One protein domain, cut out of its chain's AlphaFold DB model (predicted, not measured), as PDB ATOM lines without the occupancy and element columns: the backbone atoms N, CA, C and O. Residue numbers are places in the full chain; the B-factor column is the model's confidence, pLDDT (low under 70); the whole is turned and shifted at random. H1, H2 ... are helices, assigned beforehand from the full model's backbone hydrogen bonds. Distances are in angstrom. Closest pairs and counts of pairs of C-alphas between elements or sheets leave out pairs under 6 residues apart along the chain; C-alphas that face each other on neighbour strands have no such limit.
ATOM      1  N   GLU A 248     227.873 210.795 288.647       83.81
ATOM      2  CA  GLU A 248     226.674 210.332 289.354       83.81
ATOM      3  C   GLU A 248     225.947 211.491 290.053       83.81
ATOM      4  O   GLU A 248     224.725 211.587 289.971       83.81
ATOM      5  N   ARG A 249     226.689 212.416 290.678       81.12
ATOM      6  CA  ARG A 249     226.106 213.639 291.253       81.12
ATOM      7  C   ARG A 249     225.474 214.535 290.191       81.12
ATOM      8  O   ARG A 249     224.342 214.964 290.373       81.12
ATOM      9  N   ALA A 250     226.171 214.783 289.083       80.56
ATOM     10  CA  ALA A 250     225.643 215.598 287.990       80.56
ATOM     11  C   ALA A 250     224.378 214.981 287.365       80.56
ATOM     12  O   ALA A 250     223.436 215.698 287.036       80.56
ATOM     13  N   ASP A 251     224.332 213.653 287.238       84.81
ATOM     14  CA  ASP A 251     223.169 212.925 286.730       84.81
ATOM     15  C   ASP A 251     221.982 213.013 287.706       84.81
ATOM     16  O   ASP A 251     220.850 213.220 287.266       84.81
ATOM     17  N   GLN A 252     222.227 212.933 289.020       87.19
ATOM     18  CA  GLN A 252     221.200 213.141 290.051       87.19
ATOM     19  C   GLN A 252     220.660 214.579 290.040       87.19
ATOM     20  O   GLN A 252     219.447 214.777 290.009       87.19
ATOM     21  N   GLU A 253     221.540 215.582 290.002       85.75
ATOM     22  CA  GLU A 253     221.153 216.997 289.913       85.75
ATOM     23  C   GLU A 253     220.334 217.273 288.645       85.75
ATOM     24  O   GLU A 253     219.322 217.979 288.681       85.75
ATOM     25  N   LEU A 254     220.734 216.679 287.516       87.69
ATOM     26  CA  LEU A 254     219.992 216.758 286.265       87.69
ATOM     27  C   LEU A 254     218.605 216.109 286.389       87.69
ATOM     28  O   LEU A 254     217.620 216.699 285.939       87.69
ATOM     29  N   GLU A 255     218.501 214.925 286.995       90.25
ATOM     30  CA  GLU A 255     217.222 214.238 287.214       90.25
ATOM     31  C   GLU A 255     216.273 215.084 288.075       90.25
ATOM     32  O   GLU A 255     215.115 215.298 287.696       90.25
ATOM     33  N   GLU A 256     216.766 215.633 289.188       92.31
ATOM     34  CA  GLU A 256     216.006 216.524 290.067       92.31
ATOM     35  C   GLU A 256     215.537 217.779 289.327       92.31
ATOM     36  O   GLU A 256     214.358 218.150 289.393       92.31
ATOM     37  N   LYS A 257     216.432 218.405 288.555       91.44
ATOM     38  CA  LYS A 257     216.110 219.588 287.754       91.44
ATOM     39  C   LYS A 257     215.029 219.284 286.714       91.44
ATOM     40  O   LYS A 257     214.088 220.061 286.545       91.44
ATOM     41  N   MET A 258     215.116 218.145 286.026       93.81
ATOM     42  CA  MET A 258     214.115 217.746 285.027       93.81
ATOM     43  C   MET A 258     212.771 217.370 285.660       93.81
ATOM     44  O   MET A 258     211.720 217.620 285.062       93.81
ATOM     45  N   ALA A 259     212.771 216.830 286.881       95.00
ATOM     46  CA  ALA A 259     211.545 216.590 287.636       95.00
ATOM     47  C   ALA A 259     210.817 217.903 287.975       95.00
ATOM     48  O   ALA A 259     209.602 217.991 287.774       95.00
ATOM     49  N   GLN A 260     211.551 218.936 288.400       96.12
ATOM     50  CA  GLN A 260     210.996 220.270 288.663       96.12
ATOM     51  C   GLN A 260     210.424 220.903 287.386       96.12
ATOM     52  O   GLN A 260     209.269 221.335 287.362       96.12
ATOM     53  N   TRP A 261     211.172 220.856 286.278       96.31
ATOM     54  CA  TRP A 261     210.680 221.319 284.977       96.31
ATOM     55  C   TRP A 261     209.404 220.607 284.540       96.31
ATOM     56  O   TRP A 261     208.471 221.236 284.038       96.31
ATOM     57  N   LYS A 262     209.321 219.292 284.744       96.44
ATOM     58  CA  LYS A 262     208.117 218.529 284.421       96.44
ATOM     59  C   LYS A 262     206.896 219.018 285.192       96.44
ATOM     60  O   LYS A 262     205.818 219.108 284.598       96.44
ATOM     61  N   GLU A 263     207.037 219.324 286.478       97.12
ATOM     62  CA  GLU A 263     205.951 219.867 287.296       97.12
ATOM     63  C   GLU A 263     205.495 221.234 286.773       97.12
ATOM     64  O   GLU A 263     204.317 221.404 286.438       97.12
ATOM     65  N   ILE A 264     206.445 222.155 286.589       96.81
ATOM     66  CA  ILE A 264     206.211 223.505 286.067       96.81
ATOM     67  C   ILE A 264     205.507 223.457 284.714       96.81
ATOM     68  O   ILE A 264     204.434 224.038 284.547       96.81
ATOM     69  N   LEU A 265     206.065 222.732 283.742       96.62
ATOM     70  CA  LEU A 265     205.510 222.675 282.390       96.62
ATOM     71  C   LEU A 265     204.149 221.980 282.359       96.62
ATOM     72  O   LEU A 265     203.277 222.336 281.559       96.62
ATOM     73  N   THR A 266     203.932 221.000 283.241       95.38
ATOM     74  CA  THR A 266     202.623 220.364 283.380       95.38
ATOM     75  C   THR A 266     201.580 221.369 283.840       95.38
ATOM     76  O   THR A 266     200.494 221.373 283.259       95.38
ATOM     77  N   ASP A 267     201.885 222.203 284.838       95.75
ATOM     78  CA  ASP A 267     200.976 223.229 285.351       95.75
ATOM     79  C   ASP A 267     200.753 224.370 284.351       95.75
ATOM     80  O   ASP A 267     199.614 224.617 283.939       95.75
ATOM     81  N   LEU A 268     201.849 224.959 283.869       96.12
ATOM     82  CA  LEU A 268     201.881 226.059 282.907       96.12
ATOM     83  C   LEU A 268     201.022 225.769 281.671       96.12
ATOM     84  O   LEU A 268     200.298 226.638 281.181       96.12
ATOM     85  N   LEU A 269     201.063 224.532 281.167       94.88
ATOM     86  CA  LEU A 269     200.403 224.152 279.920       94.88
ATOM     87  C   LEU A 269     199.013 223.516 280.104       94.88
ATOM     88  O   LEU A 269     198.366 223.156 279.107       94.88
ATOM     89  N   LYS A 270     198.486 223.423 281.338       92.06
ATOM     90  CA  LYS A 270     197.083 223.019 281.599       92.06
ATOM     91  C   LYS A 270     196.063 223.781 280.730       92.06
ATOM     92  O   LYS A 270     195.148 223.131 280.210       92.06
ATOM     93  N   PRO A 271     196.184 225.108 280.500       87.38
ATOM     94  CA  PRO A 271     195.223 225.871 279.699       87.38
ATOM     95  C   PRO A 271     195.254 225.571 278.194       87.38
ATOM     96  O   PRO A 271     194.353 226.011 277.477       87.38
ATOM     97  N   VAL A 272     196.285 224.884 277.689       84.88
ATOM     98  CA  VAL A 272     196.390 224.504 276.269       84.88
ATOM     99  C   VAL A 272     195.701 223.163 276.012       84.88
ATOM    100  O   VAL A 272     194.992 223.023 275.018       84.88
ATOM    101  N   LYS A 273     195.831 222.197 276.937       70.25
ATOM    102  CA  LYS A 273     195.209 220.862 276.813       70.25
ATOM    103  C   LYS A 273     193.689 220.916 276.627       70.25
ATOM    104  O   LYS A 273     193.128 220.066 275.947       70.25
ATOM    105  N   LYS A 274     193.027 221.920 277.208       61.41
ATOM    106  CA  LYS A 274     191.562 222.084 277.172       61.41
ATOM    107  C   LYS A 274     191.008 222.626 275.847       61.41
ATOM    108  O   LYS A 274     189.797 222.734 275.714       61.41
ATOM    109  N   ILE A 275     191.863 222.984 274.885       59.59
ATOM    110  CA  ILE A 275     191.439 223.636 273.632       59.59
ATOM    111  C   ILE A 275     190.819 222.633 272.630       59.59
ATOM    112  O   ILE A 275     190.079 223.042 271.743       59.59
ATOM    113  N   GLY A 276     191.013 221.318 272.809       52.75
ATOM    114  CA  GLY A 276     190.466 220.292 271.911       52.75
ATOM    115  C   GLY A 276     189.252 219.547 272.478       52.75
ATOM    116  O   GLY A 276     189.404 218.700 273.352       52.75
ATOM    117  N   GLY A 277     188.062 219.808 271.930       53.66
ATOM    118  CA  GLY A 277     186.944 218.855 271.963       53.66
ATOM    119  C   GLY A 277     187.113 217.755 270.896       53.66
ATOM    120  O   GLY A 277     187.942 217.911 269.998       53.66
ATOM    121  N   PRO A 278     186.324 216.664 270.939       50.16
ATOM    122  CA  PRO A 278     186.477 215.490 270.060       50.16
ATOM    123  C   PRO A 278     186.300 215.746 268.547       50.16
ATOM    124  O   PRO A 278     186.494 214.827 267.762       50.16
ATOM    125  N   PHE A 279     185.961 216.968 268.123       50.34
ATOM    126  CA  PHE A 279     185.589 217.289 266.740       50.34
ATOM    127  C   PHE A 279     186.229 218.565 266.169       50.34
ATOM    128  O   PHE A 279     185.751 219.065 265.157       50.34
ATOM    129  N   VAL A 280     187.286 219.121 266.774       51.84
ATOM    130  CA  VAL A 280     187.920 220.334 266.220       51.84
ATOM    131  C   VAL A 280     188.899 219.952 265.097       51.84
ATOM    132  O   VAL A 280     189.907 219.298 265.381       51.84
ATOM    133  N   PRO A 281     188.641 220.344 263.834       52.41
ATOM    134  CA  PRO A 281     189.576 220.148 262.739       52.41
ATOM    135  C   PRO A 281     190.729 221.144 262.900       52.41
ATOM    136  O   PRO A 281     190.531 222.353 262.849       52.41
ATOM    137  N   ASP A 282     191.926 220.612 263.114       59.81
ATOM    138  CA  ASP A 282     193.219 221.271 262.894       59.81
ATOM    139  C   ASP A 282     193.444 222.662 263.536       59.81
ATOM    140  O   ASP A 282     194.017 223.579 262.953       59.81
ATOM    141  N   ASP A 283     193.101 222.809 264.814       64.38
ATOM    142  CA  ASP A 283     193.542 223.912 265.688       64.38
ATOM    143  C   ASP A 283     195.021 223.780 266.131       64.38
ATOM    144  O   ASP A 283     195.451 224.369 267.129       64.38
ATOM    145  N   GLY A 284     195.827 223.024 265.379       69.56
ATOM    146  CA  GLY A 284     197.257 222.843 265.616       69.56
ATOM    147  C   GLY A 284     198.021 224.171 265.700       69.56
ATOM    148  O   GLY A 284     198.704 224.389 266.702       69.56
ATOM    149  N   PRO A 285     197.903 225.091 264.718       80.38
ATOM    150  CA  PRO A 285     198.656 226.345 264.745       80.38
ATOM    151  C   PRO A 285     198.312 227.259 265.939       80.38
ATOM    152  O   PRO A 285     199.247 227.724 266.594       80.38
ATOM    153  N   PRO A 286     197.030 227.490 266.302       85.38
ATOM    154  CA  PRO A 286     196.690 228.216 267.529       85.38
ATOM    155  C   PRO A 286     197.235 227.561 268.807       85.38
ATOM    156  O   PRO A 286     197.768 228.262 269.670       85.38
ATOM    157  N   ARG A 287     197.154 226.225 268.928       87.56
ATOM    158  CA  ARG A 287     197.683 225.495 270.094       87.56
ATOM    159  C   ARG A 287     199.204 225.600 270.209       87.56
ATOM    160  O   ARG A 287     199.697 225.874 271.305       87.56
ATOM    161  N   ARG A 288     199.937 225.462 269.098       91.44
ATOM    162  CA  ARG A 288     201.401 225.628 269.073       91.44
ATOM    163  C   ARG A 288     201.810 227.033 269.482       91.44
ATOM    164  O   ARG A 288     202.610 227.177 270.399       91.44
ATOM    165  N   LYS A 289     201.206 228.060 268.870       92.75
ATOM    166  CA  LYS A 289     201.492 229.468 269.191       92.75
ATOM    167  C   LYS A 289     201.258 229.771 270.667       92.75
ATOM    168  O   LYS A 289     202.119 230.363 271.303       92.75
ATOM    169  N   LYS A 290     200.135 229.310 271.230       93.88
ATOM    170  CA  LYS A 290     199.846 229.490 272.659       93.88
ATOM    171  C   LYS A 290     200.843 228.745 273.550       93.88
ATOM    172  O   LYS A 290     201.233 229.270 274.584       93.88
ATOM    173  N   THR A 291     201.251 227.536 273.164       94.94
ATOM    174  CA  THR A 291     202.259 226.762 273.907       94.94
ATOM    175  C   THR A 291     203.596 227.485 273.929       94.94
ATOM    176  O   THR A 291     204.152 227.670 275.003       94.94
ATOM    177  N   ILE A 292     204.072 227.937 272.766       96.06
ATOM    178  CA  ILE A 292     205.325 228.691 272.636       96.06
ATOM    179  C   ILE A 292     205.252 229.958 273.473       96.06
ATOM    180  O   ILE A 292     206.097 230.138 274.333       96.06
ATOM    181  N   GLN A 293     204.185 230.746 273.342       96.50
ATOM    182  CA  GLN A 293     204.016 231.969 274.124       96.50
ATOM    183  C   GLN A 293     204.064 231.719 275.641       96.50
ATOM    184  O   GLN A 293     204.659 232.498 276.376       96.50
ATOM    185  N   LEU A 294     203.433 230.645 276.131       96.44
ATOM    186  CA  LEU A 294     203.489 230.298 277.554       96.44
ATOM    187  C   LEU A 294     204.904 229.898 277.988       96.44
ATOM    188  O   LEU A 294     205.336 230.320 279.057       96.44
ATOM    189  N   LEU A 295     205.610 229.115 277.167       96.19
ATOM    190  CA  LEU A 295     207.001 228.740 277.423       96.19
ATOM    191  C   LEU A 295     207.918 229.972 277.421       96.19
ATOM    192  O   LEU A 295     208.666 230.147 278.370       96.19
ATOM    193  N   GLU A 296     207.822 230.842 276.414       96.25
ATOM    194  CA  GLU A 296     208.626 232.068 276.288       96.25
ATOM    195  C   GLU A 296     208.403 233.007 277.474       96.25
ATOM    196  O   GLU A 296     209.359 233.503 278.062       96.25
ATOM    197  N   ASN A 297     207.145 233.201 277.885       96.25
ATOM    198  CA  ASN A 297     206.814 234.046 279.032       96.25
ATOM    199  C   ASN A 297     207.401 233.524 280.348       96.25
ATOM    200  O   ASN A 297     207.717 234.323 281.224       96.25
ATOM    201  N   HIS A 298     207.480 232.203 280.515       95.94
ATOM    202  CA  HIS A 298     207.994 231.600 281.740       95.94
ATOM    203  C   HIS A 298     209.525 231.505 281.733       95.94
ATOM    204  O   HIS A 298     210.161 231.873 282.712       95.94
ATOM    205  N   ILE A 299     210.112 231.052 280.622       94.38
ATOM    206  CA  ILE A 299     211.562 230.880 280.467       94.38
ATOM    207  C   ILE A 299     212.270 232.237 280.331       94.38
ATOM    208  O   ILE A 299     213.427 232.365 280.722       94.38
ATOM    209  N   GLY A 300     211.580 233.253 279.807       92.38
ATOM    210  CA  GLY A 300     212.130 234.594 279.609       92.38
ATOM    211  C   GLY A 300     212.950 234.753 278.327       92.38
ATOM    212  O   GLY A 300     213.617 235.770 278.174       92.38
ATOM    213  N   ASP A 301     212.873 233.791 277.403       90.81
ATOM    214  CA  ASP A 301     213.613 233.781 276.138       90.81
ATOM    215  C   ASP A 301     212.700 233.507 274.941       90.81
ATOM    216  O   ASP A 301     211.654 232.875 275.070       90.81
ATOM    217  N   SER A 302     213.141 233.937 273.755       93.50
ATOM    218  CA  SER A 302     212.517 233.559 272.481       93.50
ATOM    219  C   SER A 302     212.759 232.078 272.186       93.50
ATOM    220  O   SER A 302     213.894 231.596 272.262       93.50
ATOM    221  N   ILE A 303     211.700 231.350 271.826       93.12
ATOM    222  CA  ILE A 303     211.755 229.906 271.581       93.12
ATOM    223  C   ILE A 303     211.392 229.640 270.120       93.12
ATOM    224  O   ILE A 303     210.224 229.755 269.737       93.12
ATOM    225  N   PRO A 304     212.356 229.206 269.282       92.88
ATOM    226  CA  PRO A 304     212.052 228.784 267.923       92.88
ATOM    227  C   PRO A 304     210.970 227.697 267.911       92.88
ATOM    228  O   PRO A 304     210.985 226.783 268.737       92.88
ATOM    229  N   GLU A 305     210.056 227.733 266.933       92.69
ATOM    230  CA  GLU A 305     208.920 226.791 266.868       92.69
ATOM    231  C   GLU A 305     209.376 225.321 266.887       92.69
ATOM    232  O   GLU A 305     208.707 224.458 267.456       92.69
ATOM    233  N   LYS A 306     210.546 225.039 266.300       92.12
ATOM    234  CA  LYS A 306     211.156 223.704 266.283       92.12
ATOM    235  C   LYS A 306     211.755 223.281 267.628       92.12
ATOM    236  O   LYS A 306     211.874 222.089 267.850       92.12
ATOM    237  N   THR A 307     212.076 224.210 268.528       92.25
ATOM    238  CA  THR A 307     212.672 223.930 269.848       92.25
ATOM    239  C   THR A 307     211.627 223.485 270.872       92.25
ATOM    240  O   THR A 307     211.874 222.578 271.666       92.25
ATOM    241  N   ALA A 308     210.422 224.054 270.819       95.19
ATOM    242  CA  ALA A 308     209.328 223.721 271.732       95.19
ATOM    243  C   ALA A 308     209.014 222.209 271.875       95.19
ATOM    244  O   ALA A 308     208.895 221.747 273.013       95.19
ATOM    245  N   PRO A 309     208.909 221.385 270.808       95.19
ATOM    246  CA  PRO A 309     208.675 219.945 270.964       95.19
ATOM    247  C   PRO A 309     209.808 219.214 271.701       95.19
ATOM    248  O   PRO A 309     209.531 218.227 272.382       95.19
ATOM    249  N   HIS A 310     211.053 219.693 271.615       94.50
ATOM    250  CA  HIS A 310     212.184 219.139 272.362       94.50
ATOM    251  C   HIS A 310     212.051 219.419 273.861       94.50
ATOM    252  O   HIS A 310     212.155 218.494 274.664       94.50
ATOM    253  N   ILE A 311     211.725 220.664 274.231       95.69
ATOM    254  CA  ILE A 311     211.468 221.081 275.623       95.69
ATOM    255  C   ILE A 311     210.366 220.216 276.253       95.69
ATOM    256  O   ILE A 311     210.521 219.693 277.355       95.69
ATOM    257  N   LEU A 312     209.263 220.007 275.526       96.00
ATOM    258  CA  LEU A 312     208.167 219.151 275.990       96.00
ATOM    259  C   LEU A 312     208.627 217.701 276.195       96.00
ATOM    260  O   LEU A 312     208.284 217.091 277.205       96.00
ATOM    261  N   ALA A 313     209.428 217.163 275.274       95.25
ATOM    262  CA  ALA A 313     209.952 215.805 275.379       95.25
ATOM    263  C   ALA A 313     210.900 215.618 276.569       95.25
ATOM    264  O   ALA A 313     210.822 214.585 277.229       95.25
ATOM    265  N   ALA A 314     211.738 216.613 276.879       94.62
ATOM    266  CA  ALA A 314     212.615 216.598 278.053       94.62
ATOM    267  C   ALA A 314     211.829 216.478 279.368       94.62
ATOM    268  O   ALA A 314     212.200 215.713 280.250       94.62
ATOM    269  N   ALA A 315     210.674 217.143 279.455       95.06
ATOM    270  CA  ALA A 315     209.744 217.017 280.577       95.06
ATOM    271  C   ALA A 315     208.860 215.749 280.530       95.06
ATOM    272  O   ALA A 315     207.967 215.570 281.364       95.06
ATOM    273  N   GLY A 316     209.047 214.864 279.546       94.56
ATOM    274  CA  GLY A 316     208.214 213.673 279.357       94.56
ATOM    275  C   GLY A 316     206.773 213.988 278.931       94.56
ATOM    276  O   GLY A 316     205.856 213.215 279.218       94.56
ATOM    277  N   LEU A 317     206.548 215.127 278.273       94.06
ATOM    278  CA  LEU A 317     205.246 215.562 277.773       94.06
ATOM    279  C   LEU A 317     205.103 215.248 276.277       94.06
ATOM    280  O   LEU A 317     205.969 215.560 275.462       94.06
ATOM    281  N   ASN A 318     203.962 214.671 275.885       92.12
ATOM    282  CA  ASN A 318     203.668 214.387 274.479       92.12
ATOM    283  C   ASN A 318     203.388 215.691 273.707       92.12
ATOM    284  O   ASN A 318     202.311 216.280 273.839       92.12
ATOM    285  N   SER A 319     204.334 216.107 272.864       92.75
ATOM    286  CA  SER A 319     204.286 217.350 272.085       92.75
ATOM    287  C   SER A 319     203.066 217.457 271.152       92.75
ATOM    288  O   SER A 319     202.526 218.549 270.957       92.75
ATOM    289  N   SER A 320     202.533 216.333 270.655       89.69
ATOM    290  CA  SER A 320     201.351 216.316 269.780       89.69
ATOM    291  C   SER A 320     200.070 216.791 270.468       89.69
ATOM    292  O   SER A 320     199.186 217.344 269.804       89.69
ATOM    293  N   VAL A 321     199.974 216.652 271.796       88.81
ATOM    294  CA  VAL A 321     198.852 217.187 272.593       88.81
ATOM    295  C   VAL A 321     198.799 218.719 272.515       88.81
ATOM    296  O   VAL A 321     197.721 219.317 272.568       88.81
ATOM    297  N   TYR A 322     199.957 219.343 272.306       90.19
ATOM    298  CA  TYR A 322     200.159 220.790 272.259       90.19
ATOM    299  C   TYR A 322     200.246 221.340 270.823       90.19
ATOM    300  O   TYR A 322     200.578 222.502 270.614       90.19
ATOM    301  N   GLY A 323     199.906 220.518 269.822       88.56
ATOM    302  CA  GLY A 323     199.810 220.926 268.416       88.56
ATOM    303  C   GLY A 323     201.061 220.666 267.568       88.56
ATOM    304  O   GLY A 323     201.030 220.944 266.367       88.56
ATOM    305  N   PHE A 324     202.133 220.109 268.146       90.62
ATOM    306  CA  PHE A 324     203.358 219.718 267.434       90.62
ATOM    307  C   PHE A 324     203.221 218.293 266.883       90.62
ATOM    308  O   PHE A 324     203.561 217.316 267.549       90.62
ATOM    309  N   ARG A 325     202.628 218.176 265.691       86.31
ATOM    310  CA  ARG A 325     202.391 216.900 264.993       86.31
ATOM    311  C   ARG A 325     203.414 216.712 263.862       86.31
ATOM    312  O   ARG A 325     204.606 216.912 264.068       86.31
ATOM    313  N   THR A 326     202.959 216.340 262.666       84.50
ATOM    314  CA  THR A 326     203.785 216.121 261.473       84.50
ATOM    315  C   THR A 326     204.765 217.274 261.235       84.50
ATOM    316  O   THR A 326     204.365 218.436 261.222       84.50
ATOM    317  N   GLY A 327     206.046 216.943 261.039       86.56
ATOM    318  CA  GLY A 327     207.115 217.915 260.778       86.56
ATOM    319  C   GLY A 327     207.816 218.486 262.020       86.56
ATOM    320  O   GLY A 327     208.756 219.259 261.862       86.56
ATOM    321  N   PHE A 328     207.408 218.087 263.230       87.81
ATOM    322  CA  PHE A 328     208.012 218.524 264.495       87.81
ATOM    323  C   PHE A 328     208.607 217.333 265.257       87.81
ATOM    324  O   PHE A 328     207.949 216.789 266.150       87.81
ATOM    325  N   PRO A 329     209.822 216.877 264.899       90.69
ATOM    326  CA  PRO A 329     210.482 215.822 265.653       90.69
ATOM    327  C   PRO A 329     210.720 216.274 267.097       90.69
ATOM    328  O   PRO A 329     210.943 217.450 267.374       90.69
ATOM    329  N   ALA A 330     210.669 215.317 268.014       91.25
ATOM    330  CA  ALA A 330     210.900 215.535 269.430       91.25
ATOM    331  C   ALA A 330     212.114 214.706 269.864       91.25
ATOM    332  O   ALA A 330     212.159 213.497 269.658       91.25
ATOM    333  N   ASN A 331     213.099 215.374 270.454       89.44
ATOM    334  CA  ASN A 331     214.322 214.782 270.994       89.44
ATOM    335  C   ASN A 331     214.488 215.317 272.417       89.44
ATOM    336  O   ASN A 331     214.639 216.527 272.596       89.44
ATOM    337  N   ALA A 332     214.408 214.422 273.403       91.00
ATOM    338  CA  ALA A 332     214.489 214.780 274.812       91.00
ATOM    339  C   ALA A 332     215.868 215.342 275.187       91.00
ATOM    340  O   ALA A 332     215.916 216.337 275.896       91.00
ATOM    341  N   SER A 333     216.969 214.793 274.657       83.69
ATOM    342  CA  SER A 333     218.335 215.277 274.934       83.69
ATOM    343  C   SER A 333     218.522 216.740 274.512       83.69
ATOM    344  O   SER A 333     219.046 217.556 275.273       83.69
ATOM    345  N   THR A 334     218.001 217.111 273.336       84.88
ATOM    346  CA  THR A 334     217.995 218.508 272.871       84.88
ATOM    347  C   THR A 334     217.204 219.416 273.817       84.88
ATOM    348  O   THR A 334     217.626 220.530 274.106       84.88
ATOM    349  N   GLY A 335     216.062 218.948 274.330       91.56
ATOM    350  CA  GLY A 335     215.249 219.719 275.271       91.56
ATOM    351  C   GLY A 335     215.891 219.855 276.649       91.56
ATOM    352  O   GLY A 335     215.829 220.929 277.236       91.56
ATOM    353  N   VAL A 336     216.537 218.794 277.140       90.31
ATOM    354  CA  VAL A 336     217.298 218.804 278.395       90.31
ATOM    355  C   VAL A 336     218.419 219.834 278.299       90.31
ATOM    356  O   VAL A 336     218.516 220.700 279.162       90.31
ATOM    357  N   SER A 337     219.193 219.798 277.209       84.75
ATOM    358  CA  SER A 337     220.271 220.762 276.946       84.75
ATOM    359  C   SER A 337     219.764 222.207 276.982       84.75
ATOM    360  O   SER A 337     220.388 223.065 277.594       84.75
ATOM    361  N   TYR A 338     218.586 222.463 276.401       88.19
ATOM    362  CA  TYR A 338     217.971 223.790 276.414       88.19
ATOM    363  C   TYR A 338     217.549 224.248 277.823       88.19
ATOM    364  O   TYR A 338     217.718 225.415 278.162       88.19
ATOM    365  N   LEU A 339     216.978 223.350 278.635       91.19
ATOM    366  CA  LEU A 339     216.448 223.658 279.971       91.19
ATOM    367  C   LEU A 339     217.520 223.712 281.072       91.19
ATOM    368  O   LEU A 339     217.274 224.272 282.144       91.19
ATOM    369  N   LEU A 340     218.693 223.124 280.837       86.00
ATOM    370  CA  LEU A 340     219.763 223.013 281.829       86.00
ATOM    371  C   LEU A 340     220.287 224.370 282.314       86.00
ATOM    372  O   LEU A 340     220.548 224.510 283.504       86.00
ATOM    373  N   ASP A 341     220.336 225.384 281.454       80.69
ATOM    374  CA  ASP A 341     220.832 226.720 281.820       80.69
ATOM    375  C   ASP A 341     219.707 227.697 282.200       80.69
ATOM    376  O   ASP A 341     219.954 228.872 282.475       80.69
TER     377      ASP A 341
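This is residues 248 to 341 of the 344 residues of an uncharacterized protein of Roseivirga pacifica (UniProt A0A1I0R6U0). One long helix, H1, runs along one side of a cluster of shorter helices in which H4 is in the middle, H6 crosses H4 towards one end, and H3 and the short H5 meet towards the other; residues 248 to 253 of H1 stick out beyond the cluster. Past H1 comes the short H2, and the link of residues 274 to 283 folds the chain back into H3. The printed part has 94 residues with six named helices, H1 to H6 in chain order, and no named strand: all helix. It is compact, with a radius of gyration of the C-alphas of 13.4 A, yet elongated, spanning 47 by 24 by 23 A.

H1, residues 248 to 268, is the longest helix at 30.1 A, from C-alpha 248 at (226.674, 210.332, 289.354). H2 is residues 270 to 273. H3, residues 284 to 299, measures 22.1 A and begins with C-alpha 284 at (197.257, 222.843, 265.616). H4 is residues 308 to 314, 10.1 A, and H5 residues 319 to 322. H6, residues 332 to 340, measures 12.0 A and ends with C-alpha 340 at (219.763, 223.013, 281.829).

H1 touches H6 with residues 254 to 261 alone, about perpendicular at 90 degrees; the closest C-alphas, of Met 258 and Val 336, are 7.4 A apart. H6 touches H4, about perpendicular at 86 degrees, with C-alphas 311 and 335 closest at 4.0 A. H3 touches H5, with C-alphas 287 and 322 closest at 5.7 A. H3 and H6 are apart. In H1, H3, H4 and H6 every O i to N i+4 pair is within hydrogen-bond range; H2 and H5 are too short for such a pair.

The C-alphas farthest apart, of Arg 249 and Phe 279, are 47.5 A apart. The printed part has no cut, and no link is long. Mean pLDDT of the printed part is 87.0, but residues 274 to 284 are under 70.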